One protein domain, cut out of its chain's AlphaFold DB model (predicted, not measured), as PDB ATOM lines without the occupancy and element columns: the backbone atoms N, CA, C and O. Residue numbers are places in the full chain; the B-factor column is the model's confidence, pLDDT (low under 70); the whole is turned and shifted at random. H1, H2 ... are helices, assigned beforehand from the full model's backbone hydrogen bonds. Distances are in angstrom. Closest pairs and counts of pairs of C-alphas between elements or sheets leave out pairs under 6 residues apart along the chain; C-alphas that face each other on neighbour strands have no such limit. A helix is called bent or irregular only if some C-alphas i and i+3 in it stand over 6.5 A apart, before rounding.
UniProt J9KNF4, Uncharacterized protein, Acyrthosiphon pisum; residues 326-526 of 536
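Overview. This is residues 326 to 526 of the 536 residues of an uncharacterized protein of Acyrthosiphon pisum (UniProt J9KNF4). The longest helix, H6, runs along one side of a helical body whose core is H7, with H1 on one side of H7 and the side-by-side pair H3 and H11 crossing it. H7, H8 and H9 fold back one on the next, so that H9 is at the far end of the body; H4 and H5 are at another edge, and residues 389 to 401 and 426 to 435, at the two ends of H6, stick out. The printed part has 201 residues with eleven named helices, H1 to H11 in order along the chain, and no named strand; its class is all helix. It is compact, with a radius of gyration of the C-alphas of 17.5 A, and the C-alphas span 54 by 45 by 28 A.

Along the chain. H6, residues 396 to 427, measures 46.5 A from C-alpha 396 at (169.636, 166.903, 94.452) to C-alpha 427 at (149.995, 134.558, 67.390). H1, residues 326 to 346, begins with C-alpha 326 at (156.486, 152.814, 71.135) and is 30.2 A long. H8, residues 462 to 478, is 24.7 A long, and H7, residues 442 to 457, is 22.4 A. H9, residues 484 to 497, is 19.9 A long and irregular: C-alphas 485 and 488 are 7.3 A apart. H11, residues 513 to 525, is 18.7 A long and ends with C-alpha 525 at (154.332, 144.431, 88.172). The shorter helices are H2, residues 348 to 355; H3, residues 358 to 367; H4, residues 370 to 378; H5, residues 383 to 389; and H10, residues 504 to 507.

Arrangement. H6 touches H1, H3, H7 and H11. Its closest C-alphas to H3 are Gly 406 and Phe 367, 4.3 A apart, and the two are about perpendicular at 80 degrees. H6 and H1 run opposite ways at a shallow tilt of 34 degrees, only just short of steep, closest at the C-alphas of Ile 411 and Ala 330, 6.4 A. H7 is the hub, touching six helices. With residues 442 to 443 alone it touches H6, closest at the C-alphas of Ser 442 and Ala 417, 5.2 A. H11 touches H7 at a steep tilt of 67 degrees, only just short of perpendicular, with the C-alphas of Ala 516 and Cys 445 closest at 4.4 A. H3 and H11 touch at a shallow tilt of 24 degrees, the same way, closest at the C-alphas of Leu 366 and Ala 524, 4.9 A. H1, H7 and H8 form a bundle, three helices together; H1 and H8 run opposite ways at a shallow tilt of 13 degrees, closest at the C-alphas of Val 339 and Tyr 464, 5.6 A. H7 and H8 are a hairpin, as are H8 and H9, and H1 and H2. H10 touches H7, closest at the C-alphas of Cys 504 and Cys 451, 5.7 A. H4 touches H11, closest at the C-alphas of Pro 370 and Leu 525, 5.3 A, and only just touches H5, with 3 pairs of C-alphas within 8 A. Every O i to N i+4 pair is within hydrogen-bond range in H1, H2, H4, H6, H7, H8 and H11; the counts are 4 of 6 in H3, 8 of 10 in H9 and 0 of 3 in H5, where 2 of 4 O i to N i+3 pairs are, and H10 is too short for an i+4 pair.

Size, cuts and confidence. The two C-alphas farthest apart, those of Pro 393 and Asp 434, are 55.5 A apart. The printed part has no cut. The link from H6 to H7, 14 residues, is long. The mean pLDDT of the printed part is 81.2; residues 379 to 394 and 424 to 440 are under 70.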
ATOM      1  N   PHE A 326     155.834 152.981  69.836       81.25
ATOM      2  CA  PHE A 326     156.486 152.814  71.135       81.25
ATOM      3  C   PHE A 326     157.389 154.000  71.493       81.25
ATOM      4  O   PHE A 326     157.355 154.475  72.625       81.25
ATOM      5  N   GLY A 327     158.231 154.451  70.556       79.12
ATOM      6  CA  GLY A 327     159.191 155.525  70.803       79.12
ATOM      7  C   GLY A 327     158.495 156.844  71.131       79.12
ATOM      8  O   GLY A 327     158.881 157.514  72.086       79.12
ATOM      9  N   LEU A 328     157.437 157.163  70.382       80.81
ATOM     10  CA  LEU A 328     156.579 158.322  70.621       80.81
ATOM     11  C   LEU A 328     155.920 158.226  72.001       80.81
ATOM     12  O   LEU A 328     156.097 159.128  72.814       80.81
ATOM     13  N   LEU A 329     155.290 157.090  72.316       85.75
ATOM     14  CA  LEU A 329     154.660 156.860  73.617       85.75
ATOM     15  C   LEU A 329     155.649 156.987  74.782       85.75
ATOM     16  O   LEU A 329     155.317 157.560  75.815       85.75
ATOM     17  N   ALA A 330     156.870 156.467  74.639       84.56
ATOM     18  CA  ALA A 330     157.895 156.551  75.676       84.56
ATOM     19  C   ALA A 330     158.294 158.004  75.975       84.56
ATOM     20  O   ALA A 330     158.418 158.386  77.141       84.56
ATOM     21  N   ILE A 331     158.485 158.811  74.925       82.94
ATOM     22  CA  ILE A 331     158.808 160.238  75.043       82.94
ATOM     23  C   ILE A 331     157.634 160.979  75.682       82.94
ATOM     24  O   ILE A 331     157.820 161.710  76.654       82.94
ATOM     25  N   ASP A 332     156.428 160.739  75.185       85.94
ATOM     26  CA  ASP A 332     155.202 161.386  75.635       85.94
ATOM     27  C   ASP A 332     154.871 161.074  77.100       85.94
ATOM     28  O   ASP A 332     154.537 161.980  77.869       85.94
ATOM     29  N   LEU A 333     155.025 159.814  77.519       89.62
ATOM     30  CA  LEU A 333     154.877 159.394  78.915       89.62
ATOM     31  C   LEU A 333     155.892 160.082  79.816       89.62
ATOM     32  O   LEU A 333     155.548 160.525  80.909       89.62
ATOM     33  N   PHE A 334     157.142 160.177  79.367       85.12
ATOM     34  CA  PHE A 334     158.188 160.834  80.132       85.12
ATOM     35  C   PHE A 334     157.917 162.334  80.266       85.12
ATOM     36  O   PHE A 334     158.021 162.876  81.365       85.12
ATOM     37  N   LEU A 335     157.530 163.012  79.184       83.12
ATOM     38  CA  LEU A 335     157.157 164.428  79.219       83.12
ATOM     39  C   LEU A 335     155.970 164.667  80.153       83.12
ATOM     40  O   LEU A 335     156.033 165.565  80.991       83.12
ATOM     41  N   LEU A 336     154.925 163.841  80.061       88.44
ATOM     42  CA  LEU A 336     153.777 163.940  80.955       88.44
ATOM     43  C   LEU A 336     154.200 163.714  82.410       88.44
ATOM     44  O   LEU A 336     153.886 164.541  83.256       88.44
ATOM     45  N   HIS A 337     154.985 162.675  82.702       88.00
ATOM     46  CA  HIS A 337     155.479 162.417  84.055       88.00
ATOM     47  C   HIS A 337     156.298 163.590  84.615       88.00
ATOM     48  O   HIS A 337     156.126 163.958  85.772       88.00
ATOM     49  N   ASN A 338     157.136 164.236  83.796       83.44
ATOM     50  CA  ASN A 338     157.865 165.443  84.200       83.44
ATOM     51  C   ASN A 338     156.921 166.584  84.581       83.44
ATOM     52  O   ASN A 338     157.061 167.166  85.654       83.44
ATOM     53  N   VAL A 339     155.946 166.884  83.721       82.56
ATOM     54  CA  VAL A 339     154.929 167.914  83.978       82.56
ATOM     55  C   VAL A 339     154.197 167.623  85.288       82.56
ATOM     56  O   VAL A 339     153.989 168.524  86.097       82.56
ATOM     57  N   GLN A 340     153.878 166.353  85.529       87.38
ATOM     58  CA  GLN A 340     153.204 165.912  86.739       87.38
ATOM     59  C   GLN A 340     154.065 166.059  87.994       87.38
ATOM     60  O   GLN A 340     153.563 166.516  89.015       87.38
ATOM     61  N   GLN A 341     155.355 165.721  87.929       83.94
ATOM     62  CA  GLN A 341     156.288 165.904  89.045       83.94
ATOM     63  C   GLN A 341     156.453 167.380  89.413       83.94
ATOM     64  O   GLN A 341     156.488 167.713  90.597       83.94
ATOM     65  N   ILE A 342     156.523 168.270  88.417       79.19
ATOM     66  CA  ILE A 342     156.623 169.709  88.677       79.19
ATOM     67  C   ILE A 342     155.331 170.210  89.330       79.19
ATOM     68  O   ILE A 342     155.395 170.823  90.392       79.19
ATOM     69  N   ALA A 343     154.169 169.877  88.754       81.81
ATOM     70  CA  ALA A 343     152.872 170.253  89.312       81.81
ATOM     71  C   ALA A 343     152.712 169.755  90.756       81.81
ATOM     72  O   ALA A 343     152.323 170.517  91.634       81.81
ATOM     73  N   LEU A 344     153.100 168.503  91.024       84.00
ATOM     74  CA  LEU A 344     153.084 167.929  92.365       84.00
ATOM     75  C   LEU A 344     153.971 168.705  93.337       84.00
ATOM     76  O   LEU A 344     153.584 168.840  94.491       84.00
ATOM     77  N   ASN A 345     155.138 169.191  92.916       81.81
ATOM     78  CA  ASN A 345     156.075 169.889  93.796       81.81
ATOM     79  C   ASN A 345     155.715 171.364  94.021       81.81
ATOM     80  O   ASN A 345     155.911 171.858  95.131       81.81
ATOM     81  N   GLU A 346     155.211 172.051  92.997       80.88
ATOM     82  CA  GLU A 346     154.986 173.502  93.020       80.88
ATOM     83  C   GLU A 346     153.562 173.884  93.463       80.88
ATOM     84  O   GLU A 346     153.394 174.906  94.125       80.88
ATOM     85  N   ASP A 347     152.553 173.049  93.185       84.25
ATOM     86  CA  ASP A 347     151.151 173.306  93.530       84.25
ATOM     87  C   ASP A 347     150.560 172.147  94.352       84.25
ATOM     88  O   ASP A 347     150.344 171.027  93.879       84.25
ATOM     89  N   ALA A 348     150.295 172.414  95.634       85.81
ATOM     90  CA  ALA A 348     149.745 171.419  96.546       85.81
ATOM     91  C   ALA A 348     148.304 171.017  96.188       85.81
ATOM     92  O   ALA A 348     147.947 169.854  96.382       85.81
ATOM     93  N   GLU A 349     147.492 171.940  95.664       87.94
ATOM     94  CA  GLU A 349     146.099 171.668  95.312       87.94
ATOM     95  C   GLU A 349     146.028 170.836  94.032       87.94
ATOM     96  O   GLU A 349     145.438 169.752  94.039       87.94
ATOM     97  N   ALA A 350     146.702 171.280  92.966       84.69
ATOM     98  CA  ALA A 350     146.786 170.524  91.716       84.69
ATOM     99  C   ALA A 350     147.415 169.143  91.946       84.69
ATOM    100  O   ALA A 350     146.910 168.126  91.465       84.69
ATOM    101  N   GLY A 351     148.471 169.083  92.762       85.19
ATOM    102  CA  GLY A 351     149.097 167.829  93.153       85.19
ATOM    103  C   GLY A 351     148.138 166.882  93.878       85.19
ATOM    104  O   GLY A 351     148.104 165.691  93.575       85.19
ATOM    105  N   GLN A 352     147.318 167.393  94.799       86.88
ATOM    106  CA  GLN A 352     146.326 166.584  95.507       86.88
ATOM    107  C   GLN A 352     145.224 166.080  94.567       86.88
ATOM    108  O   GLN A 352     144.849 164.910  94.640       86.88
ATOM    109  N   GLN A 353     144.733 166.932  93.661       87.62
ATOM    110  CA  GLN A 353     143.750 166.539  92.646       87.62
ATOM    111  C   GLN A 353     144.280 165.393  91.774       87.62
ATOM    112  O   GLN A 353     143.570 164.421  91.529       87.62
ATOM    113  N   MET A 354     145.549 165.468  91.373       86.81
ATOM    114  CA  MET A 354     146.202 164.431  90.580       86.81
ATOM    115  C   MET A 354     146.429 163.126  91.345       86.81
ATOM    116  O   MET A 354     146.226 162.054  90.787       86.81
ATOM    117  N   LEU A 355     146.837 163.189  92.616       86.69
ATOM    118  CA  LEU A 355     147.020 161.991  93.447       86.69
ATOM    119  C   LEU A 355     145.702 161.275  93.751       86.69
ATOM    120  O   LEU A 355     145.695 160.063  93.954       86.69
ATOM    121  N   ASN A 356     144.595 162.013  93.780       88.94
ATOM    122  CA  ASN A 356     143.264 161.444  93.950       88.94
ATOM    123  C   ASN A 356     142.726 160.805  92.662       88.94
ATOM    124  O   ASN A 356     141.726 160.089  92.709       88.94
ATOM    125  N   ASP A 357     143.358 161.063  91.515       90.38
ATOM    126  CA  ASP A 357     142.886 160.562  90.238       90.38
ATOM    127  C   ASP A 357     143.437 159.152  89.940       90.38
ATOM    128  O   ASP A 357     144.652 158.968  89.810       90.38
ATOM    129  N   PRO A 358     142.567 158.138  89.770       91.44
ATOM    130  CA  PRO A 358     143.007 156.758  89.578       91.44
ATOM    131  C   PRO A 358     143.757 156.541  88.259       91.44
ATOM    132  O   PRO A 358     144.638 155.683  88.204       91.44
ATOM    133  N   ASP A 359     143.461 157.315  87.209       92.81
ATOM    134  CA  ASP A 359     144.141 157.183  85.915       92.81
ATOM    135  C   ASP A 359     145.574 157.734  86.024       92.81
ATOM    136  O   ASP A 359     146.515 157.178  85.452       92.81
ATOM    137  N   VAL A 360     145.753 158.802  86.815       91.94
ATOM    138  CA  VAL A 360     147.068 159.385  87.109       91.94
ATOM    139  C   VAL A 360     147.917 158.442  87.949       91.94
ATOM    140  O   VAL A 360     149.086 158.215  87.631       91.94
ATOM    141  N   VAL A 361     147.333 157.861  88.998       91.56
ATOM    142  CA  VAL A 361     148.023 156.908  89.876       91.56
ATOM    143  C   VAL A 361     148.423 155.645  89.116       91.56
ATOM    144  O   VAL A 361     149.579 155.224  89.204       91.56
ATOM    145  N   ALA A 362     147.511 155.071  88.326       93.25
ATOM    146  CA  ALA A 362     147.788 153.875  87.536       93.25
ATOM    147  C   ALA A 362     148.904 154.119  86.511       93.25
ATOM    148  O   ALA A 362     149.832 153.320  86.426       93.25
ATOM    149  N   LEU A 363     148.894 155.249  85.791       93.50
ATOM    150  CA  LEU A 363     149.961 155.546  84.829       93.50
ATOM    151  C   LEU A 363     151.317 155.763  85.515       93.50
ATOM    152  O   LEU A 363     152.345 155.289  85.028       93.50
ATOM    153  N   ASN A 364     151.324 156.428  86.674       92.31
ATOM    154  CA  ASN A 364     152.542 156.642  87.453       92.31
ATOM    155  C   ASN A 364     153.132 155.344  88.018       92.31
ATOM    156  O   ASN A 364     154.340 155.293  88.258       92.31
ATOM    157  N   ALA A 365     152.344 154.269  88.135       93.69
ATOM    158  CA  ALA A 365     152.851 152.951  88.512       93.69
ATOM    159  C   ALA A 365     153.973 152.458  87.582       93.69
ATOM    160  O   ALA A 365     154.886 151.778  88.044       93.69
ATOM    161  N   LEU A 366     153.982 152.869  86.305       93.38
ATOM    162  CA  LEU A 366     155.043 152.516  85.352       93.38
ATOM    163  C   LEU A 366     156.436 152.996  85.788       93.38
ATOM    164  O   LEU A 366     157.430 152.371  85.415       93.38
ATOM    165  N   PHE A 367     156.514 154.071  86.574       93.50
ATOM    166  CA  PHE A 367     157.762 154.685  87.039       93.50
ATOM    167  C   PHE A 367     158.190 154.177  88.428       93.50
ATOM    168  O   PHE A 367     159.334 154.376  88.859       93.50
ATOM    169  N   LEU A 368     157.287 153.496  89.136       90.88
ATOM    170  CA  LEU A 368     157.491 153.055  90.510       90.88
ATOM    171  C   LEU A 368     158.177 151.680  90.585       90.88
ATOM    172  O   LEU A 368     158.103 150.875  89.655       90.88
ATOM    173  N   PRO A 369     158.884 151.387  91.691       89.62
ATOM    174  CA  PRO A 369     159.368 150.039  91.960       89.62
ATOM    175  C   PRO A 369     158.191 149.082  92.235       89.62
ATOM    176  O   PRO A 369     157.179 149.507  92.799       89.62
ATOM    177  N   PRO A 370     158.328 147.782  91.910       87.31
ATOM    178  CA  PRO A 370     157.228 146.818  91.977       87.31
ATOM    179  C   PRO A 370     156.637 146.679  93.384       87.31
ATOM    180  O   PRO A 370     155.432 146.500  93.517       87.31
ATOM    181  N   ASP A 371     157.442 146.826  94.437       88.94
ATOM    182  CA  ASP A 371     156.954 146.755  95.820       88.94
ATOM    183  C   ASP A 371     155.990 147.901  96.146       88.94
ATOM    184  O   ASP A 371     154.962 147.686  96.783       88.94
ATOM    185  N   ARG A 372     156.262 149.108  95.627       88.19
ATOM    186  CA  ARG A 372     155.345 150.249  95.759       88.19
ATOM    187  C   ARG A 372     154.102 150.075  94.899       88.19
ATOM    188  O   ARG A 372     153.020 150.450  95.329       88.19
ATOM    189  N   VAL A 373     154.222 149.461  93.724       90.44
ATOM    190  CA  VAL A 373     153.054 149.133  92.890       90.44
ATOM    191  C   VAL A 373     152.155 148.100  93.581       90.44
ATOM    192  O   VAL A 373     150.937 148.253  93.584       90.44
ATOM    193  N   LYS A 374     152.731 147.091  94.249       89.31
ATOM    194  CA  LYS A 374     151.970 146.137  95.075       89.31
ATOM    195  C   LYS A 374     151.252 146.837  96.226       89.31
ATOM    196  O   LYS A 374     150.087 146.545  96.466       89.31
ATOM    197  N   GLN A 375     151.922 147.781  96.891       86.50
ATOM    198  CA  GLN A 375     151.308 148.603  97.936       86.50
ATOM    199  C   GLN A 375     150.171 149.474  97.391       86.50
ATOM    200  O   GLN A 375     149.143 149.588  98.045       86.50
ATOM    201  N   LEU A 376     150.305 150.043  96.187       83.12
ATOM    202  CA  LEU A 376     149.219 150.785  95.535       83.12
ATOM    203  C   LEU A 376     147.998 149.910  95.244       83.12
ATOM    204  O   LEU A 376     146.873 150.391  95.331       83.12
ATOM    205  N   ARG A 377     148.220 148.631  94.915       82.00
ATOM    206  CA  ARG A 377     147.144 147.662  94.682       82.00
ATOM    207  C   ARG A 377     146.463 147.225  95.983       82.00
ATOM    208  O   ARG A 377     145.262 146.989  95.972       82.00
ATOM    209  N   SER A 378     147.209 147.088  97.083       78.50
ATOM    210  CA  SER A 378     146.682 146.580  98.360       78.50
ATOM    211  C   SER A 378     146.106 147.661  99.273       78.50
ATOM    212  O   SER A 378     145.138 147.416  99.988       78.50
ATOM    213  N   ALA A 379     146.689 148.856  99.265       60.38
ATOM    214  CA  ALA A 379     146.250 149.984 100.063       60.38
ATOM    215  C   ALA A 379     145.599 150.998  99.128       60.38
ATOM    216  O   ALA A 379     146.299 151.802  98.520       60.38
ATOM    217  N   ASN A 380     144.268 150.955  99.019       57.62
ATOM    218  CA  ASN A 380     143.475 151.938  98.277       57.62
ATOM    219  C   ASN A 380     143.997 153.378  98.524       57.62
ATOM    220  O   ASN A 380     143.746 153.998  99.559       57.62
ATOM    221  N   SER A 381     144.764 153.873  97.550       54.84
ATOM    222  CA  SER A 381     145.147 155.261  97.252       54.84
ATOM    223  C   SER A 381     145.983 156.093  98.245       54.84
ATOM    224  O   SER A 381     146.368 157.202  97.879       54.84
ATOM    225  N   ARG A 382     146.340 155.638  99.456       60.16
ATOM    226  CA  ARG A 382     147.080 156.506 100.422       60.16
ATOM    227  C   ARG A 382     148.610 156.489 100.320       60.16
ATOM    228  O   ARG A 382     149.264 157.382 100.853       60.16
ATOM    229  N   VAL A 383     149.196 155.534  99.599       60.91
ATOM    230  CA  VAL A 383     150.655 155.288  99.603       60.91
ATOM    231  C   VAL A 383     151.472 156.456  99.029       60.91
ATOM    232  O   VAL A 383     152.571 156.729  99.502       60.91
ATOM    233  N   LEU A 384     150.945 157.193  98.042       64.25
ATOM    234  CA  LEU A 384     151.665 158.332  97.446       64.25
ATOM    235  C   LEU A 384     151.638 159.600  98.311       64.25
ATOM    236  O   LEU A 384     152.471 160.482  98.114       64.25
ATOM    237  N   GLN A 385     150.704 159.710  99.262       64.25
ATOM    238  CA  GLN A 385     150.634 160.862 100.168       64.25
ATOM    239  C   GLN A 385     151.651 160.762 101.307       64.25
ATOM    240  O   GLN A 385     152.223 161.783 101.691       64.25
ATOM    241  N   ASP A 386     151.906 159.556 101.821       59.84
ATOM    242  CA  ASP A 386     152.839 159.359 102.941       59.84
ATOM    243  C   ASP A 386     154.290 159.646 102.546       59.84
ATOM    244  O   ASP A 386     155.022 160.308 103.280       59.84
ATOM    245  N   ASP A 387     154.679 159.282 101.322       63.78
ATOM    246  CA  ASP A 387     156.028 159.540 100.802       63.78
ATOM    247  C   ASP A 387     156.348 161.047 100.699       63.78
ATOM    248  O   ASP A 387     157.509 161.454 100.660       63.78
ATOM    249  N   ARG A 388     155.313 161.899 100.691       62.59
ATOM    250  CA  ARG A 388     155.450 163.359 100.691       62.59
ATOM    251  C   ARG A 388     155.685 163.925 102.094       62.59
ATOM    252  O   ARG A 388     156.336 164.962 102.208       62.59
ATOM    253  N   ARG A 389     155.178 163.267 103.144       58.94
ATOM    254  CA  ARG A 389     155.372 163.683 104.547       58.94
ATOM    255  C   ARG A 389     156.752 163.304 105.081       58.94
ATOM    256  O   ARG A 389     157.315 164.078 105.845       58.94
ATOM    257  N   ASP A 390     157.323 162.206 104.594       57.75
ATOM    258  CA  ASP A 390     158.661 161.727 104.978       57.75
ATOM    259  C   ASP A 390     159.805 162.264 104.098       57.75
ATOM    260  O   ASP A 390     160.934 161.760 104.139       57.75
ATOM    261  N   ARG A 391     159.566 163.325 103.309       59.72
ATOM    262  CA  ARG A 391     160.625 164.040 102.578       59.72
ATOM    263  C   ARG A 391     161.524 164.820 103.543       59.72
ATOM    264  O   ARG A 391     161.524 166.046 103.585       59.72
ATOM    265  N   ASN A 392     162.378 164.097 104.260       61.41
ATOM    266  CA  ASN A 392     163.670 164.639 104.655       61.41
ATOM    267  C   ASN A 392     164.378 165.157 103.392       61.41
ATOM    268  O   ASN A 392     164.235 164.530 102.338       61.41
ATOM    269  N   PRO A 393     165.118 166.281 103.460       56.50
ATOM    270  CA  PRO A 393     165.740 166.902 102.295       56.50
ATOM    271  C   PRO A 393     166.761 165.941 101.676       56.50
ATOM    272  O   PRO A 393     167.921 165.876 102.082       56.50
ATOM    273  N   LYS A 394     166.315 165.144 100.704       69.81
ATOM    274  CA  LYS A 394     167.188 164.296  99.900       69.81
ATOM    275  C   LYS A 394     168.017 165.239  99.032       69.81
ATOM    276  O   LYS A 394     167.489 166.167  98.429       69.81
ATOM    277  N   GLY A 395     169.332 165.034  98.987       77.88
ATOM    278  CA  GLY A 395     170.191 165.846  98.126       77.88
ATOM    279  C   GLY A 395     169.758 165.745  96.659       77.88
ATOM    280  O   GLY A 395     169.299 164.690  96.223       77.88
ATOM    281  N   PHE A 396     169.970 166.813  95.884       75.06
ATOM    282  CA  PHE A 396     169.636 166.903  94.452       75.06
ATOM    283  C   PHE A 396     170.069 165.672  93.633       75.06
ATOM    284  O   PHE A 396     169.344 165.206  92.758       75.06
ATOM    285  N   VAL A 397     171.236 165.096  93.943       74.56
ATOM    286  CA  VAL A 397     171.744 163.887  93.271       74.56
ATOM    287  C   VAL A 397     170.819 162.688  93.487       74.56
ATOM    288  O   VAL A 397     170.600 161.915  92.559       74.56
ATOM    289  N   SER A 398     170.249 162.535  94.685       79.62
ATOM    290  CA  SER A 398     169.299 161.462  94.984       79.62
ATOM    291  C   SER A 398     167.991 161.645  94.219       79.62
ATOM    292  O   SER A 398     167.469 160.663  93.701       79.62
ATOM    293  N   GLU A 399     167.478 162.874  94.124       75.88
ATOM    294  CA  GLU A 399     166.257 163.175  93.362       75.88
ATOM    295  C   GLU A 399     166.459 162.917  91.866       75.88
ATOM    296  O   GLU A 399     165.660 162.220  91.241       75.88
ATOM    297  N   LEU A 400     167.578 163.391  91.305       74.06
ATOM    298  CA  LEU A 400     167.949 163.127  89.916       74.06
ATOM    299  C   LEU A 400     168.072 161.621  89.652       74.06
ATOM    300  O   LEU A 400     167.640 161.129  88.611       74.06
ATOM    301  N   MET A 401     168.645 160.874  90.594       78.56
ATOM    302  CA  MET A 401     168.831 159.439  90.432       78.56
ATOM    303  C   MET A 401     167.521 158.659  90.548       78.56
ATOM    304  O   MET A 401     167.304 157.706  89.800       78.56
ATOM    305  N   GLU A 402     166.630 159.060  91.455       80.88
ATOM    306  CA  GLU A 402     165.282 158.506  91.576       80.88
ATOM    307  C   GLU A 402     164.474 158.750  90.297       80.88
ATOM    308  O   GLU A 402     163.878 157.813  89.761       80.88
ATOM    309  N   PHE A 403     164.571 159.959  89.745       78.25
ATOM    310  CA  PHE A 403     163.969 160.339  88.473       78.25
ATOM    311  C   PHE A 403     164.493 159.507  87.290       78.25
ATOM    312  O   PHE A 403     163.706 158.904  86.557       78.25
ATOM    313  N   VAL A 404     165.816 159.402  87.125       77.75
ATOM    314  CA  VAL A 404     166.430 158.606  86.044       77.75
ATOM    315  C   VAL A 404     166.061 157.127  86.176       77.75
ATOM    316  O   VAL A 404     165.720 156.478  85.185       77.75
ATOM    317  N   ASN A 405     166.088 156.586  87.396       85.44
ATOM    318  CA  ASN A 405     165.680 155.206  87.645       85.44
ATOM    319  C   ASN A 405     164.189 154.993  87.349       85.44
ATOM    320  O   ASN A 405     163.834 153.952  86.801       85.44
ATOM    321  N   GLY A 406     163.327 155.959  87.677       85.88
ATOM    322  CA  GLY A 406     161.904 155.926  87.338       85.88
ATOM    323  C   GLY A 406     161.669 155.906  85.828       85.88
ATOM    324  O   GLY A 406     160.963 155.032  85.330       85.88
ATOM    325  N   GLY A 407     162.336 156.792  85.083       83.69
ATOM    326  CA  GLY A 407     162.271 156.818  83.619       83.69
ATOM    327  C   GLY A 407     162.755 155.512  82.981       83.69
ATOM    328  O   GLY A 407     162.091 154.965  82.100       83.69
ATOM    329  N   LEU A 408     163.866 154.947  83.471       82.88
ATOM    330  CA  LEU A 408     164.371 153.658  82.990       82.88
ATOM    331  C   LEU A 408     163.372 152.519  83.252       82.88
ATOM    332  O   LEU A 408     163.165 151.677  82.380       82.88
ATOM    333  N   ARG A 409     162.731 152.496  84.429       88.06
ATOM    334  CA  ARG A 409     161.683 151.510  84.744       88.06
ATOM    335  C   ARG A 409     160.490 151.641  83.811       88.06
ATOM    336  O   ARG A 409     160.051 150.623  83.285       88.06
ATOM    337  N   ALA A 410     160.024 152.861  83.551       88.69
ATOM    338  CA  ALA A 410     158.915 153.091  82.635       88.69
ATOM    339  C   ALA A 410     159.232 152.585  81.224       88.69
ATOM    340  O   ALA A 410     158.422 151.868  80.643       88.69
ATOM    341  N   ILE A 411     160.438 152.853  80.710       85.69
ATOM    342  CA  ILE A 411     160.889 152.332  79.409       85.69
ATOM    343  C   ILE A 411     160.920 150.799  79.411       85.69
ATOM    344  O   ILE A 411     160.443 150.173  78.466       85.69
ATOM    345  N   LEU A 412     161.447 150.173  80.469       85.31
ATOM    346  CA  LEU A 412     161.481 148.712  80.582       85.31
ATOM    347  C   LEU A 412     160.068 148.117  80.642       85.31
ATOM    348  O   LEU A 412     159.782 147.160  79.925       85.31
ATOM    349  N   ASN A 413     159.173 148.696  81.435       88.81
ATOM    350  CA  ASN A 413     157.776 148.278  81.549       88.81
ATOM    351  C   ASN A 413     157.045 148.422  80.211       88.81
ATOM    352  O   ASN A 413     156.465 147.456  79.715       88.81
ATOM    353  N   LEU A 414     157.185 149.570  79.553       88.38
ATOM    354  CA  LEU A 414     156.637 149.795  78.224       88.38
ATOM    355  C   LEU A 414     157.208 148.798  77.210       88.38
ATOM    356  O   LEU A 414     156.488 148.300  76.350       88.38
ATOM    357  N   SER A 415     158.501 148.467  77.305       83.81
ATOM    358  CA  SER A 415     159.140 147.538  76.367       83.81
ATOM    359  C   SER A 415     158.604 146.115  76.531       83.81
ATOM    360  O   SER A 415     158.489 145.383  75.545       83.81
ATOM    361  N   ARG A 416     158.215 145.728  77.755       85.12
ATOM    362  CA  ARG A 416     157.501 144.472  78.013       85.12
ATOM    363  C   ARG A 416     156.116 144.496  77.374       85.12
ATOM    364  O   ARG A 416     155.810 143.569  76.632       85.12
ATOM    365  N   ALA A 417     155.344 145.567  77.570       85.69
ATOM    366  CA  ALA A 417     154.023 145.724  76.952       85.69
ATOM    367  C   ALA A 417     154.077 145.751  75.414       85.69
ATOM    368  O   ALA A 417     153.240 145.160  74.735       85.69
ATOM    369  N   TYR A 418     155.097 146.381  74.833       83.38
ATOM    370  CA  TYR A 418     155.331 146.349  73.392       83.38
ATOM    371  C   TYR A 418     155.610 144.929  72.894       83.38
ATOM    372  O   TYR A 418     155.080 144.509  71.865       83.38
ATOM    373  N   ARG A 419     156.433 144.165  73.623       78.62
ATOM    374  CA  ARG A 419     156.749 142.775  73.275       78.62
ATOM    375  C   ARG A 419     155.536 141.861  73.414       78.62
ATOM    376  O   ARG A 419     155.339 141.044  72.517       78.62
ATOM    377  N   SER A 420     154.746 141.988  74.483       79.94
ATOM    378  CA  SER A 420     153.511 141.209  74.651       79.94
ATOM    379  C   SER A 420     152.547 141.500  73.500       79.94
ATOM    380  O   SER A 420     152.124 140.574  72.814       79.94
ATOM    381  N   SER A 421     152.340 142.779  73.180       77.06
ATOM    382  CA  SER A 421     151.492 143.231  72.066       77.06
ATOM    383  C   SER A 421     151.991 142.728  70.707       77.06
ATOM    384  O   SER A 421     151.220 142.225  69.894       77.06
ATOM    385  N   SER A 422     153.306 142.783  70.471       71.94
ATOM    386  CA  SER A 422     153.927 142.287  69.234       71.94
ATOM    387  C   SER A 422     153.808 140.771  69.074       71.94
ATOM    388  O   SER A 422     153.732 140.278  67.948       71.94
ATOM    389  N   ARG A 423     153.852 140.016  70.181       71.81
ATOM    390  CA  ARG A 423     153.689 138.555  70.177       71.81
ATOM    391  C   ARG A 423     152.231 138.167  69.965       71.81
ATOM    392  O   ARG A 423     151.983 137.328  69.106       71.81
ATOM    393  N   ALA A 424     151.301 138.809  70.672       67.44
ATOM    394  CA  ALA A 424     149.864 138.596  70.510       67.44
ATOM    395  C   ALA A 424     149.435 138.829  69.052       67.44
ATOM    396  O   ALA A 424     148.868 137.942  68.422       67.44
ATOM    397  N   ALA A 425     149.877 139.939  68.453       64.06
ATOM    398  CA  ALA A 425     149.604 140.251  67.051       64.06
ATOM    399  C   ALA A 425     150.144 139.211  66.046       64.06
ATOM    400  O   ALA A 425     149.612 139.080  64.948       64.06
ATOM    401  N   LYS A 426     151.219 138.485  66.390       62.69
ATOM    402  CA  LYS A 426     151.778 137.408  65.551       62.69
ATOM    403  C   LYS A 426     151.092 136.066  65.785       62.69
ATOM    404  O   LYS A 426     150.978 135.292  64.841       62.69
ATOM    405  N   ALA A 427     150.684 135.789  67.021       60.00
ATOM    406  CA  ALA A 427     149.995 134.558  67.390       60.00
ATOM    407  C   ALA A 427     148.581 134.507  66.805       60.00
ATOM    408  O   ALA A 427     148.130 133.440  66.402       60.00
ATOM    409  N   GLU A 428     147.906 135.654  66.706       56.94
ATOM    410  CA  GLU A 428     146.521 135.669  66.251       56.94
ATOM    411  C   GLU A 428     146.360 135.489  64.745       56.94
ATOM    412  O   GLU A 428     145.299 135.028  64.347       56.94
ATOM    413  N   GLY A 429     147.360 135.781  63.896       51.94
ATOM    414  CA  GLY A 429     147.341 135.481  62.448       51.94
ATOM    415  C   GLY A 429     146.105 135.971  61.666       51.94
ATOM    416  O   GLY A 429     145.937 135.639  60.493       51.94
ATOM    417  N   LYS A 430     145.232 136.747  62.309       43.56
ATOM    418  CA  LYS A 430     143.885 137.086  61.880       43.56
ATOM    419  C   LYS A 430     143.826 138.599  61.859       43.56
ATOM    420  O   LYS A 430     144.168 139.264  62.834       43.56
ATOM    421  N   SER A 431     143.484 139.129  60.692       43.72
ATOM    422  CA  SER A 431     143.297 140.554  60.468       43.72
ATOM    423  C   SER A 431     142.468 141.160  61.597       43.72
ATOM    424  O   SER A 431     141.423 140.622  61.961       43.72
ATOM    425  N   VAL A 432     142.966 142.281  62.111       48.12
ATOM    426  CA  VAL A 432     142.495 143.099  63.243       48.12
ATOM    427  C   VAL A 432     141.117 143.746  62.957       48.12
ATOM    428  O   VAL A 432     140.939 144.947  63.122       48.12
ATOM    429  N   GLY A 433     140.155 142.980  62.436       44.50
ATOM    430  CA  GLY A 433     138.936 143.494  61.803       44.50
ATOM    431  C   GLY A 433     137.610 143.116  62.464       44.50
ATOM    432  O   GLY A 433     136.747 143.979  62.556       44.50
ATOM    433  N   ASP A 434     137.428 141.885  62.957       38.22
ATOM    434  CA  ASP A 434     136.051 141.350  63.027       38.22
ATOM    435  C   ASP A 434     135.511 140.984  64.420       38.22
ATOM    436  O   ASP A 434     134.367 140.551  64.509       38.22
ATOM    437  N   ASN A 435     136.255 141.182  65.516       38.06
ATOM    438  CA  ASN A 435     135.699 141.020  66.870       38.06
ATOM    439  C   ASN A 435     136.221 142.097  67.843       38.06
ATOM    440  O   ASN A 435     137.381 142.029  68.247       38.06
ATOM    441  N   PRO A 436     135.382 143.056  68.283       45.03
ATOM    442  CA  PRO A 436     135.752 144.097  69.250       45.03
ATOM    443  C   PRO A 436     135.814 143.600  70.710       45.03
ATOM    444  O   PRO A 436     135.894 144.407  71.628       45.03
ATOM    445  N   THR A 437     135.744 142.286  70.945       41.81
ATOM    446  CA  THR A 437     135.733 141.673  72.287       41.81
ATOM    447  C   THR A 437     137.049 140.998  72.676       41.81
ATOM    448  O   THR A 437     137.118 140.387  73.739       41.81
ATOM    449  N   ALA A 438     138.087 141.070  71.837       46.47
ATOM    450  CA  ALA A 438     139.435 140.679  72.236       46.47
ATOM    451  C   ALA A 438     140.073 141.860  72.978       46.47
ATOM    452  O   ALA A 438     140.195 142.940  72.399       46.47
ATOM    453  N   SER A 439     140.419 141.660  74.253       54.19
ATOM    454  CA  SER A 439     141.125 142.631  75.098       54.19
ATOM    455  C   SER A 439     142.216 143.341  74.299       54.19
ATOM    456  O   SER A 439     143.043 142.671  73.665       54.19
ATOM    457  N   GLY A 440     142.202 144.673  74.294       62.44
ATOM    458  CA  GLY A 440     143.152 145.473  73.529       62.44
ATOM    459  C   GLY A 440     144.594 145.058  73.806       62.44
ATOM    460  O   GLY A 440     144.928 144.575  74.890       62.44
ATOM    461  N   SER A 441     145.485 145.242  72.828       80.44
ATOM    462  CA  SER A 441     146.902 144.961  73.061       80.44
ATOM    463  C   SER A 441     147.403 145.765  74.270       80.44
ATOM    464  O   SER A 441     146.946 146.886  74.505       80.44
ATOM    465  N   SER A 442     148.352 145.232  75.052       87.00
ATOM    466  CA  SER A 442     148.829 145.932  76.257       87.00
ATOM    467  C   SER A 442     149.302 147.360  75.951       87.00
ATOM    468  O   SER A 442     149.140 148.263  76.766       87.00
ATOM    469  N   LEU A 443     149.859 147.578  74.756       87.06
ATOM    470  CA  LEU A 443     150.266 148.893  74.270       87.06
ATOM    471  C   LEU A 443     149.070 149.819  73.982       87.06
ATOM    472  O   LEU A 443     149.132 150.996  74.332       87.06
ATOM    473  N   ASP A 444     147.985 149.305  73.396       86.88
ATOM    474  CA  ASP A 444     146.749 150.069  73.152       86.88
ATOM    475  C   ASP A 444     146.111 150.540  74.462       86.88
ATOM    476  O   ASP A 444     145.654 151.680  74.576       86.88
ATOM    477  N   CYS A 445     146.145 149.690  75.486       91.25
ATOM    478  CA  CYS A 445     145.707 150.047  76.829       91.25
ATOM    479  C   CYS A 445     146.564 151.155  77.450       91.25
ATOM    480  O   CYS A 445     146.026 152.108  78.015       91.25
ATOM    481  N   ILE A 446     147.891 151.104  77.289       92.44
ATOM    482  CA  ILE A 446     148.772 152.171  77.786       92.44
ATOM    483  C   ILE A 446     148.505 153.490  77.048       92.44
ATOM    484  O   ILE A 446     148.431 154.533  77.696       92.44
ATOM    485  N   TRP A 447     148.305 153.463  75.728       92.06
ATOM    486  CA  TRP A 447     147.914 154.645  74.950       92.06
ATOM    487  C   TRP A 447     146.581 155.240  75.417       92.06
ATOM    488  O   TRP A 447     146.463 156.457  75.581       92.06
ATOM    489  N   THR A 448     145.595 154.382  75.688       93.06
ATOM    490  CA  THR A 448     144.284 154.788  76.209       93.06
ATOM    491  C   THR A 448     144.432 155.492  77.555       93.06
ATOM    492  O   THR A 448     143.916 156.599  77.741       93.06
ATOM    493  N   LEU A 449     145.181 154.893  78.488       94.81
ATOM    494  CA  LEU A 449     145.396 155.485  79.805       94.81
ATOM    495  C   LEU A 449     146.208 156.783  79.722       94.81
ATOM    496  O   LEU A 449     145.875 157.753  80.402       94.81
ATOM    497  N   TYR A 450     147.224 156.829  78.855       94.81
ATOM    498  CA  TYR A 450     147.987 158.042  78.567       94.81
ATOM    499  C   TYR A 450     147.073 159.169  78.084       94.81
ATOM    500  O   TYR A 450     147.105 160.257  78.654       94.81
ATOM    501  N   CYS A 451     146.207 158.910  77.100       94.94
ATOM    502  CA  CYS A 451     145.273 159.906  76.580       94.94
ATOM    503  C   CYS A 451     144.351 160.455  77.677       94.94
ATOM    504  O   CYS A 451     144.183 161.670  77.801       94.94
ATOM    505  N   ARG A 452     143.769 159.577  78.506       95.12
ATOM    506  CA  ARG A 452     142.857 159.983  79.590       95.12
ATOM    507  C   ARG A 452     143.574 160.816  80.645       95.12
ATOM    508  O   ARG A 452     143.057 161.839  81.090       95.12
ATOM    509  N   ASN A 453     144.779 160.400  81.017       94.19
ATOM    510  CA  ASN A 453     145.618 161.125  81.958       94.19
ATOM    511  C   ASN A 453     146.033 162.499  81.398       94.19
ATOM    512  O   ASN A 453     145.990 163.514  82.097       94.19
ATOM    513  N   LEU A 454     146.342 162.558  80.104       93.56
ATOM    514  CA  LEU A 454     146.656 163.795  79.411       93.56
ATOM    515  C   LEU A 454     145.467 164.768  79.393       93.56
ATOM    516  O   LEU A 454     145.655 165.936  79.718       93.56
ATOM    517  N   ASP A 455     144.246 164.297  79.099       93.69
ATOM    518  CA  ASP A 455     143.018 165.118  79.148       93.69
ATOM    519  C   ASP A 455     142.762 165.700  80.544       93.69
ATOM    520  O   ASP A 455     142.313 166.837  80.690       93.69
ATOM    521  N   LYS A 456     143.062 164.927  81.592       92.19
ATOM    522  CA  LYS A 456     142.930 165.367  82.984       92.19
ATOM    523  C   LYS A 456     143.999 166.388  83.356       92.19
ATOM    524  O   LYS A 456     143.663 167.449  83.870       92.19
ATOM    525  N   THR A 457     145.259 166.119  83.018       90.06
ATOM    526  CA  THR A 457     146.376 167.042  83.273       90.06
ATOM    527  C   THR A 457     146.203 168.350  82.486       90.06
ATOM    528  O   THR A 457     146.522 169.423  82.984       90.06
ATOM    529  N   ALA A 458     145.612 168.301  81.289       91.19
ATOM    530  CA  ALA A 458     145.301 169.477  80.475       91.19
ATOM    531  C   ALA A 458     144.257 170.416  81.110       91.19
ATOM    532  O   ALA A 458     144.214 171.600  80.766       91.19
ATOM    533  N   LYS A 459     143.423 169.922  82.039       91.12
ATOM    534  CA  LYS A 459     142.447 170.743  82.782       91.12
ATOM    535  C   LYS A 459     143.083 171.567  83.890       91.12
ATOM    536  O   LYS A 459     142.434 172.491  84.363       91.12
ATOM    537  N   LEU A 460     144.318 171.252  84.275       88.06
ATOM    538  CA  LEU A 460     145.057 172.070  85.223       88.06
ATOM    539  C   LEU A 460     145.303 173.461  84.631       88.06
ATOM    540  O   LEU A 460     145.378 173.651  83.406       88.06
ATOM    541  N   ASP A 461     145.430 174.432  85.524       86.06
ATOM    542  CA  ASP A 461     145.787 175.797  85.177       86.06
ATOM    543  C   ASP A 461     147.308 175.992  85.184       86.06
ATOM    544  O   ASP A 461     148.093 175.127  85.584       86.06
ATOM    545  N   GLY A 462     147.740 177.140  84.665       85.25
ATOM    546  CA  GLY A 462     149.149 177.510  84.642       85.25
ATOM    547  C   GLY A 462     149.997 176.729  83.623       85.25
ATOM    548  O   GLY A 462     149.484 176.208  82.622       85.25
ATOM    549  N   PRO A 463     151.328 176.693  83.825       78.56
ATOM    550  CA  PRO A 463     152.267 176.182  82.828       78.56
ATOM    551  C   PRO A 463     152.140 174.669  82.601       78.56
ATOM    552  O   PRO A 463     152.285 174.215  81.467       78.56
ATOM    553  N   TYR A 464     151.820 173.880  83.631       83.44
ATOM    554  CA  TYR A 464     151.715 172.417  83.513       83.44
ATOM    555  C   TYR A 464     150.503 172.006  82.679       83.44
ATOM    556  O   TYR A 464     150.613 171.176  81.776       83.44
ATOM    557  N   GLY A 465     149.362 172.654  82.928       86.94
ATOM    558  CA  GLY A 465     148.165 172.474  82.123       86.94
ATOM    559  C   GLY A 465     148.393 172.867  80.671       86.94
ATOM    560  O   GLY A 465     148.002 172.129  79.770       86.94
ATOM    561  N   PHE A 466     149.080 173.989  80.425       86.06
ATOM    562  CA  PHE A 466     149.449 174.417  79.072       86.06
ATOM    563  C   PHE A 466     150.353 173.402  78.353       86.06
ATOM    564  O   PHE A 466     150.110 173.088  77.191       86.06
ATOM    565  N   LEU A 467     151.355 172.833  79.030       84.62
ATOM    566  CA  LEU A 467     152.205 171.790  78.445       84.62
ATOM    567  C   LEU A 467     151.410 170.514  78.123       84.62
ATOM    568  O   LEU A 467     151.558 169.953  77.039       84.62
ATOM    569  N   ALA A 468     150.512 170.082  79.011       88.44
ATOM    570  CA  ALA A 468     149.629 168.946  78.742       88.44
ATOM    571  C   ALA A 468     148.661 169.223  77.575       88.44
ATOM    572  O   ALA A 468     148.427 168.360  76.730       88.44
ATOM    573  N   LYS A 469     148.156 170.454  77.468       89.19
ATOM    574  CA  LYS A 469     147.355 170.937  76.337       89.19
ATOM    575  C   LYS A 469     148.143 170.891  75.017       89.19
ATOM    576  O   LYS A 469     147.640 170.348  74.034       89.19
ATOM    577  N   MET A 470     149.398 171.339  74.998       84.62
ATOM    578  CA  MET A 470     150.288 171.204  73.833       84.62
ATOM    579  C   MET A 470     150.478 169.741  73.420       84.62
ATOM    580  O   MET A 470     150.303 169.398  72.250       84.62
ATOM    581  N   ASN A 471     150.758 168.864  74.385       86.56
ATOM    582  CA  ASN A 471     150.891 167.428  74.142       86.56
ATOM    583  C   ASN A 471     149.579 166.825  73.597       86.56
ATOM    584  O   ASN A 471     149.615 165.995  72.692       86.56
ATOM    585  N   SER A 472     148.412 167.292  74.063       89.44
ATOM    586  CA  SER A 472     147.099 166.850  73.555       89.44
ATOM    587  C   SER A 472     146.872 167.209  72.085       89.44
ATOM    588  O   SER A 472     146.241 166.455  71.340       89.44
ATOM    589  N   LEU A 473     147.379 168.366  71.651       87.88
ATOM    590  CA  LEU A 473     147.340 168.786  70.255       87.88
ATOM    591  C   LEU A 473     148.290 167.926  69.418       87.88
ATOM    592  O   LEU A 473     147.904 167.475  68.343       87.88
ATOM    593  N   GLY A 474     149.488 167.653  69.942       84.44
ATOM    594  CA  GLY A 474     150.452 166.735  69.336       84.44
ATOM    595  C   GLY A 474     149.862 165.342  69.121       84.44
ATOM    596  O   GLY A 474     149.944 164.811  68.018       84.44
ATOM    597  N   LEU A 475     149.171 164.791  70.121       87.25
ATOM    598  CA  LEU A 475     148.504 163.495  70.012       87.25
ATOM    599  C   LEU A 475     147.433 163.481  68.913       87.25
ATOM    600  O   LEU A 475     147.399 162.564  68.099       87.25
ATOM    601  N   ARG A 476     146.589 164.515  68.834       86.81
ATOM    602  CA  ARG A 476     145.557 164.625  67.785       86.81
ATOM    603  C   ARG A 476     146.146 164.795  66.391       86.81
ATOM    604  O   ARG A 476     145.633 164.212  65.437       86.81
ATOM    605  N   LEU A 477     147.249 165.534  66.286       82.94
ATOM    606  CA  LEU A 477     148.018 165.644  65.054       82.94
ATOM    607  C   LEU A 477     148.581 164.279  64.636       82.94
ATOM    608  O   LEU A 477     148.439 163.881  63.483       82.94
ATOM    609  N   MET A 478     149.171 163.539  65.579       77.94
ATOM    610  CA  MET A 478     149.707 162.199  65.324       77.94
ATOM    611  C   MET A 478     148.622 161.198  64.936       77.94
ATOM    612  O   MET A 478     148.861 160.326  64.113       77.94
ATOM    613  N   MET A 479     147.415 161.360  65.471       80.69
ATOM    614  CA  MET A 479     146.242 160.560  65.116       80.69
ATOM    615  C   MET A 479     145.585 161.000  63.799       80.69
ATOM    616  O   MET A 479     144.595 160.403  63.379       80.69
ATOM    617  N   GLY A 480     146.129 162.017  63.124       79.12
ATOM    618  CA  GLY A 480     145.638 162.490  61.833       79.12
ATOM    619  C   GLY A 480     144.294 163.215  61.901       79.12
ATOM    620  O   GLY A 480     143.605 163.289  60.886       79.12
ATOM    621  N   GLU A 481     143.897 163.758  63.060       83.31
ATOM    622  CA  GLU A 481     142.650 164.537  63.159       83.31
ATOM    623  C   GLU A 481     142.679 165.798  62.281       83.31
ATOM    624  O   GLU A 481     141.636 166.269  61.822       83.31
ATOM    625  N   PHE A 482     143.868 166.352  62.054       82.19
ATOM    626  CA  PHE A 482     144.114 167.484  61.169       82.19
ATOM    627  C   PHE A 482     145.520 167.378  60.557       82.19
ATOM    628  O   PHE A 482     146.389 166.717  61.128       82.19
ATOM    629  N   PRO A 483     145.762 168.004  59.392       78.88
ATOM    630  CA  PRO A 483     147.062 167.961  58.730       78.88
ATOM    631  C   PRO A 483     148.097 168.860  59.431       78.88
ATOM    632  O   PRO A 483     147.746 169.859  60.069       78.88
ATOM    633  N   VAL A 484     149.382 168.523  59.279       76.25
ATOM    634  CA  VAL A 484     150.524 169.190  59.939       76.25
ATOM    635  C   VAL A 484     150.598 170.679  59.597       76.25
ATOM    636  O   VAL A 484     150.898 171.499  60.463       76.25
ATOM    637  N   GLU A 485     150.234 171.058  58.374       77.69
ATOM    638  CA  GLU A 485     150.236 172.444  57.898       77.69
ATOM    639  C   GLU A 485     149.277 173.336  58.692       77.69
ATOM    640  O   GLU A 485     149.523 174.529  58.849       77.69
ATOM    641  N   ARG A 486     148.198 172.756  59.230       82.38
ATOM    642  CA  ARG A 486     147.211 173.476  60.043       82.38
ATOM    643  C   ARG A 486     147.479 173.368  61.540       82.38
ATOM    644  O   ARG A 486     146.712 173.916  62.328       82.38
ATOM    645  N   ALA A 487     148.554 172.700  61.967       78.56
ATOM    646  CA  ALA A 487     148.841 172.505  63.386       78.56
ATOM    647  C   ALA A 487     148.996 173.837  64.139       78.56
ATOM    648  O   ALA A 487     148.450 173.994  65.231       78.56
ATOM    649  N   LEU A 488     149.672 174.824  63.535       79.19
ATOM    650  CA  LEU A 488     149.833 176.156  64.127       79.19
ATOM    651  C   LEU A 488     148.504 176.920  64.198       79.19
ATOM    652  O   LEU A 488     148.208 177.547  65.212       79.19
ATOM    653  N   GLU A 489     147.681 176.846  63.151       86.75
ATOM    654  CA  GLU A 489     146.354 177.472  63.143       86.75
ATOM    655  C   GLU A 489     145.460 176.878  64.235       86.75
ATOM    656  O   GLU A 489     144.801 177.615  64.966       86.75
ATOM    657  N   HIS A 490     145.476 175.551  64.392       86.12
ATOM    658  CA  HIS A 490     144.750 174.863  65.455       86.12
ATOM    659  C   HIS A 490     145.274 175.234  66.845       86.12
ATOM    660  O   HIS A 490     144.469 175.477  67.742       86.12
ATOM    661  N   LEU A 491     146.591 175.360  67.015       81.88
ATOM    662  CA  LEU A 491     147.192 175.820  68.265       81.88
ATOM    663  C   LEU A 491     146.722 177.232  68.646       81.88
ATOM    664  O   LEU A 491     146.283 177.474  69.772       81.88
ATOM    665  N   ILE A 492     146.795 178.172  67.704       85.19
ATOM    666  CA  ILE A 492     146.349 179.555  67.918       85.19
ATOM    667  C   ILE A 492     144.841 179.582  68.194       85.19
ATOM    668  O   ILE A 492     144.381 180.253  69.116       85.19
ATOM    669  N   LYS A 493     144.057 178.808  67.440       90.81
ATOM    670  CA  LYS A 493     142.608 178.737  67.617       90.81
ATOM    671  C   LYS A 493     142.225 178.215  68.998       90.81
ATOM    672  O   LYS A 493     141.357 178.813  69.626       90.81
ATOM    673  N   GLU A 494     142.850 177.140  69.469       88.62
ATOM    674  CA  GLU A 494     142.529 176.533  70.767       88.62
ATOM    675  C   GLU A 494     143.081 177.315  71.951       88.62
ATOM    676  O   GLU A 494     142.407 177.433  72.973       88.62
ATOM    677  N   SER A 495     144.256 177.928  71.812       83.25
ATOM    678  CA  SER A 495     144.741 178.863  72.832       83.25
ATOM    679  C   SER A 495     143.808 180.069  73.000       83.25
ATOM    680  O   SER A 495     143.619 180.519  74.126       83.25
ATOM    681  N   ALA A 496     143.172 180.545  71.921       86.06
ATOM    682  CA  ALA A 496     142.244 181.676  71.965       86.06
ATOM    683  C   ALA A 496     140.804 181.302  72.373       86.06
ATOM    684  O   ALA A 496     140.167 182.046  73.112       86.06
ATOM    685  N   HIS A 497     140.274 180.173  71.892       88.50
ATOM    686  CA  HIS A 497     138.865 179.779  72.088       88.50
ATOM    687  C   HIS A 497     138.662 178.750  73.207       88.50
ATOM    688  O   HIS A 497     137.534 178.329  73.464       88.50
ATOM    689  N   GLY A 498     139.742 178.340  73.865       84.88
ATOM    690  CA  GLY A 498     139.732 177.260  74.834       84.88
ATOM    691  C   GLY A 498     140.058 175.910  74.200       84.88
ATOM    692  O   GLY A 498     139.810 175.640  73.021       84.88
ATOM    693  N   TRP A 499     140.641 175.051  75.027       86.94
ATOM    694  CA  TRP A 499     141.148 173.753  74.614       86.94
ATOM    695  C   TRP A 499     140.021 172.734  74.539       86.94
ATOM    696  O   TRP A 499     139.214 172.598  75.462       86.94
ATOM    697  N   ARG A 500     139.970 171.998  73.430       88.94
ATOM    698  CA  ARG A 500     138.992 170.927  73.256       88.94
ATOM    699  C   ARG A 500     139.404 169.718  74.096       88.94
ATOM    700  O   ARG A 500     140.574 169.351  74.114       88.94
ATOM    701  N   ARG A 501     138.432 169.070  74.746       90.94
ATOM    702  CA  ARG A 501     138.659 167.783  75.422       90.94
ATOM    703  C   ARG A 501     139.081 166.711  74.418       90.94
ATOM    704  O   ARG A 501     138.533 166.652  73.313       90.94
ATOM    705  N   LEU A 502     140.007 165.853  74.828       91.12
ATOM    706  CA  LEU A 502     140.397 164.671  74.066       91.12
ATOM    707  C   LEU A 502     139.287 163.622  74.159       91.12
ATOM    708  O   LEU A 502     138.852 163.251  75.248       91.12
ATOM    709  N   ASN A 503     138.836 163.111  73.014       91.19
ATOM    710  CA  ASN A 503     137.921 161.974  72.985       91.19
ATOM    711  C   ASN A 503     138.737 160.678  72.901       91.19
ATOM    712  O   ASN A 503     138.937 160.129  71.819       91.19
ATOM    713  N   CYS A 504     139.260 160.234  74.045       92.00
ATOM    714  CA  CYS A 504     140.166 159.086  74.109       92.00
ATOM    715  C   CYS A 504     139.522 157.777  73.651       92.00
ATOM    716  O   CYS A 504     140.209 156.976  73.031       92.00
ATOM    717  N   ASP A 505     138.215 157.605  73.856       89.19
ATOM    718  CA  ASP A 505     137.487 156.416  73.398       89.19
ATOM    719  C   ASP A 505     137.407 156.368  71.861       89.19
ATOM    720  O   ASP A 505     137.439 155.299  71.255       89.19
ATOM    721  N   ARG A 506     137.359 157.536  71.205       88.31
ATOM    722  CA  ARG A 506     137.433 157.637  69.741       88.31
ATOM    723  C   ARG A 506     138.854 157.434  69.216       88.31
ATOM    724  O   ARG A 506     139.017 156.858  68.144       88.31
ATOM    725  N   LEU A 507     139.857 157.954  69.924       84.06
ATOM    726  CA  LEU A 507     141.262 157.858  69.513       84.06
ATOM    727  C   LEU A 507     141.815 156.439  69.705       84.06
ATOM    728  O   LEU A 507     142.544 155.947  68.849       84.06
ATOM    729  N   PHE A 508     141.431 155.770  70.791       87.50
ATOM    730  CA  PHE A 508     141.928 154.451  71.177       87.50
ATOM    731  C   PHE A 508     140.761 153.508  71.519       87.50
ATOM    732  O   PHE A 508     140.576 153.137  72.672       87.50
ATOM    733  N   PRO A 509     139.968 153.073  70.523       82.75
ATOM    734  CA  PRO A 509     138.754 152.286  70.762       82.75
ATOM    735  C   PRO A 509     139.020 150.832  71.189       82.75
ATOM    736  O   PRO A 509     138.080 150.083  71.436       82.75
ATOM    737  N   ARG A 510     140.286 150.400  71.211       82.19
ATOM    738  CA  ARG A 510     140.676 148.995  71.401       82.19
ATOM    739  C   ARG A 510     140.789 148.568  72.857       82.19
ATOM    740  O   ARG A 510     140.815 147.374  73.111       82.19
ATOM    741  N   CYS A 511     140.902 149.507  73.790       87.38
ATOM    742  CA  CYS A 511     140.987 149.202  75.210       87.38
ATOM    743  C   CYS A 511     140.070 150.146  75.971       87.38
ATOM    744  O   CYS A 511     140.031 151.344  75.691       87.38
ATOM    745  N   ASN A 512     139.313 149.612  76.923       90.00
ATOM    746  CA  ASN A 512     138.464 150.454  77.752       90.00
ATOM    747  C   ASN A 512     139.289 151.103  78.884       90.00
ATOM    748  O   ASN A 512     140.358 150.623  79.252       90.00
ATOM    749  N   GLY A 513     138.810 152.216  79.447       88.19
ATOM    750  CA  GLY A 513     139.572 152.962  80.459       88.19
ATOM    751  C   GLY A 513     139.825 152.209  81.775       88.19
ATOM    752  O   GLY A 513     140.816 152.488  82.445       88.19
ATOM    753  N   GLU A 514     138.957 151.268  82.150       90.31
ATOM    754  CA  GLU A 514     139.096 150.483  83.385       90.31
ATOM    755  C   GLU A 514     140.105 149.342  83.206       90.31
ATOM    756  O   GLU A 514     141.059 149.232  83.973       90.31
ATOM    757  N   GLU A 515     139.966 148.584  82.121       90.62
ATOM    758  CA  GLU A 515     140.920 147.583  81.636       90.62
ATOM    759  C   GLU A 515     142.307 148.202  81.445       90.62
ATOM    760  O   GLU A 515     143.312 147.633  81.862       90.62
ATOM    761  N   ALA A 516     142.375 149.422  80.906       92.38
ATOM    762  CA  ALA A 516     143.634 150.121  80.710       92.38
ATOM    763  C   ALA A 516     144.403 150.347  82.020       92.38
ATOM    764  O   ALA A 516     145.628 150.208  82.042       92.38
ATOM    765  N   LYS A 517     143.707 150.661  83.121       93.44
ATOM    766  CA  LYS A 517     144.336 150.811  84.443       93.44
ATOM    767  C   LYS A 517     144.916 149.493  84.934       93.44
ATOM    768  O   LYS A 517     146.063 149.471  85.378       93.44
ATOM    769  N   GLU A 518     144.142 148.416  84.841       91.88
ATOM    770  CA  GLU A 518     144.570 147.084  85.268       91.88
ATOM    771  C   GLU A 518     145.793 146.621  84.473       91.88
ATOM    772  O   GLU A 518     146.842 146.356  85.060       91.88
ATOM    773  N   VAL A 519     145.722 146.682  83.142       91.31
ATOM    774  CA  VAL A 519     146.817 146.291  82.245       91.31
ATOM    775  C   VAL A 519     148.090 147.096  82.513       91.31
ATOM    776  O   VAL A 519     149.196 146.551  82.462       91.31
ATOM    777  N   VAL A 520     147.984 148.392  82.815       92.88
ATOM    778  CA  VAL A 520     149.146 149.233  83.142       92.88
ATOM    779  C   VAL A 520     149.768 148.829  84.481       92.88
ATOM    780  O   VAL A 520     150.993 148.712  84.572       92.88
ATOM    781  N   ILE A 521     148.952 148.565  85.504       92.44
ATOM    782  CA  ILE A 521     149.429 148.098  86.814       92.44
ATOM    783  C   ILE A 521     150.104 146.727  86.678       92.44
ATOM    784  O   ILE A 521     151.205 146.528  87.191       92.44
ATOM    785  N   GLU A 522     149.507 145.799  85.933       91.69
ATOM    786  CA  GLU A 522     150.092 144.482  85.669       91.69
ATOM    787  C   GLU A 522     151.384 144.576  84.848       91.69
ATOM    788  O   GLU A 522     152.353 143.857  85.116       91.69
ATOM    789  N   THR A 523     151.456 145.526  83.907       91.12
ATOM    790  CA  THR A 523     152.690 145.833  83.166       91.12
ATOM    791  C   THR A 523     153.785 146.284  84.129       91.12
ATOM    792  O   THR A 523     154.922 145.817  84.030       91.12
ATOM    793  N   ALA A 524     153.451 147.166  85.075       91.12
ATOM    794  CA  ALA A 524     154.386 147.673  86.073       91.12
ATOM    795  C   ALA A 524     154.852 146.589  87.061       91.12
ATOM    796  O   ALA A 524     156.005 146.606  87.499       91.12
ATOM    797  N   LEU A 525     153.992 145.612  87.368       91.06
ATOM    798  CA  LEU A 525     154.332 144.431  88.172       91.06
ATOM    799  C   LEU A 525     155.113 143.364  87.389       91.06
ATOM    800  O   LEU A 525     155.687 142.462  87.998       91.06
ATOM    801  N   GLY A 526     155.154 143.461  86.058       83.94
ATOM    802  CA  GLY A 526     155.768 142.462  85.185       83.94
ATOM    803  C   GLY A 526     154.938 141.184  85.017       83.94
ATOM    804  O   GLY A 526     155.507 140.158  84.659       83.94
TER     805      GLY A 526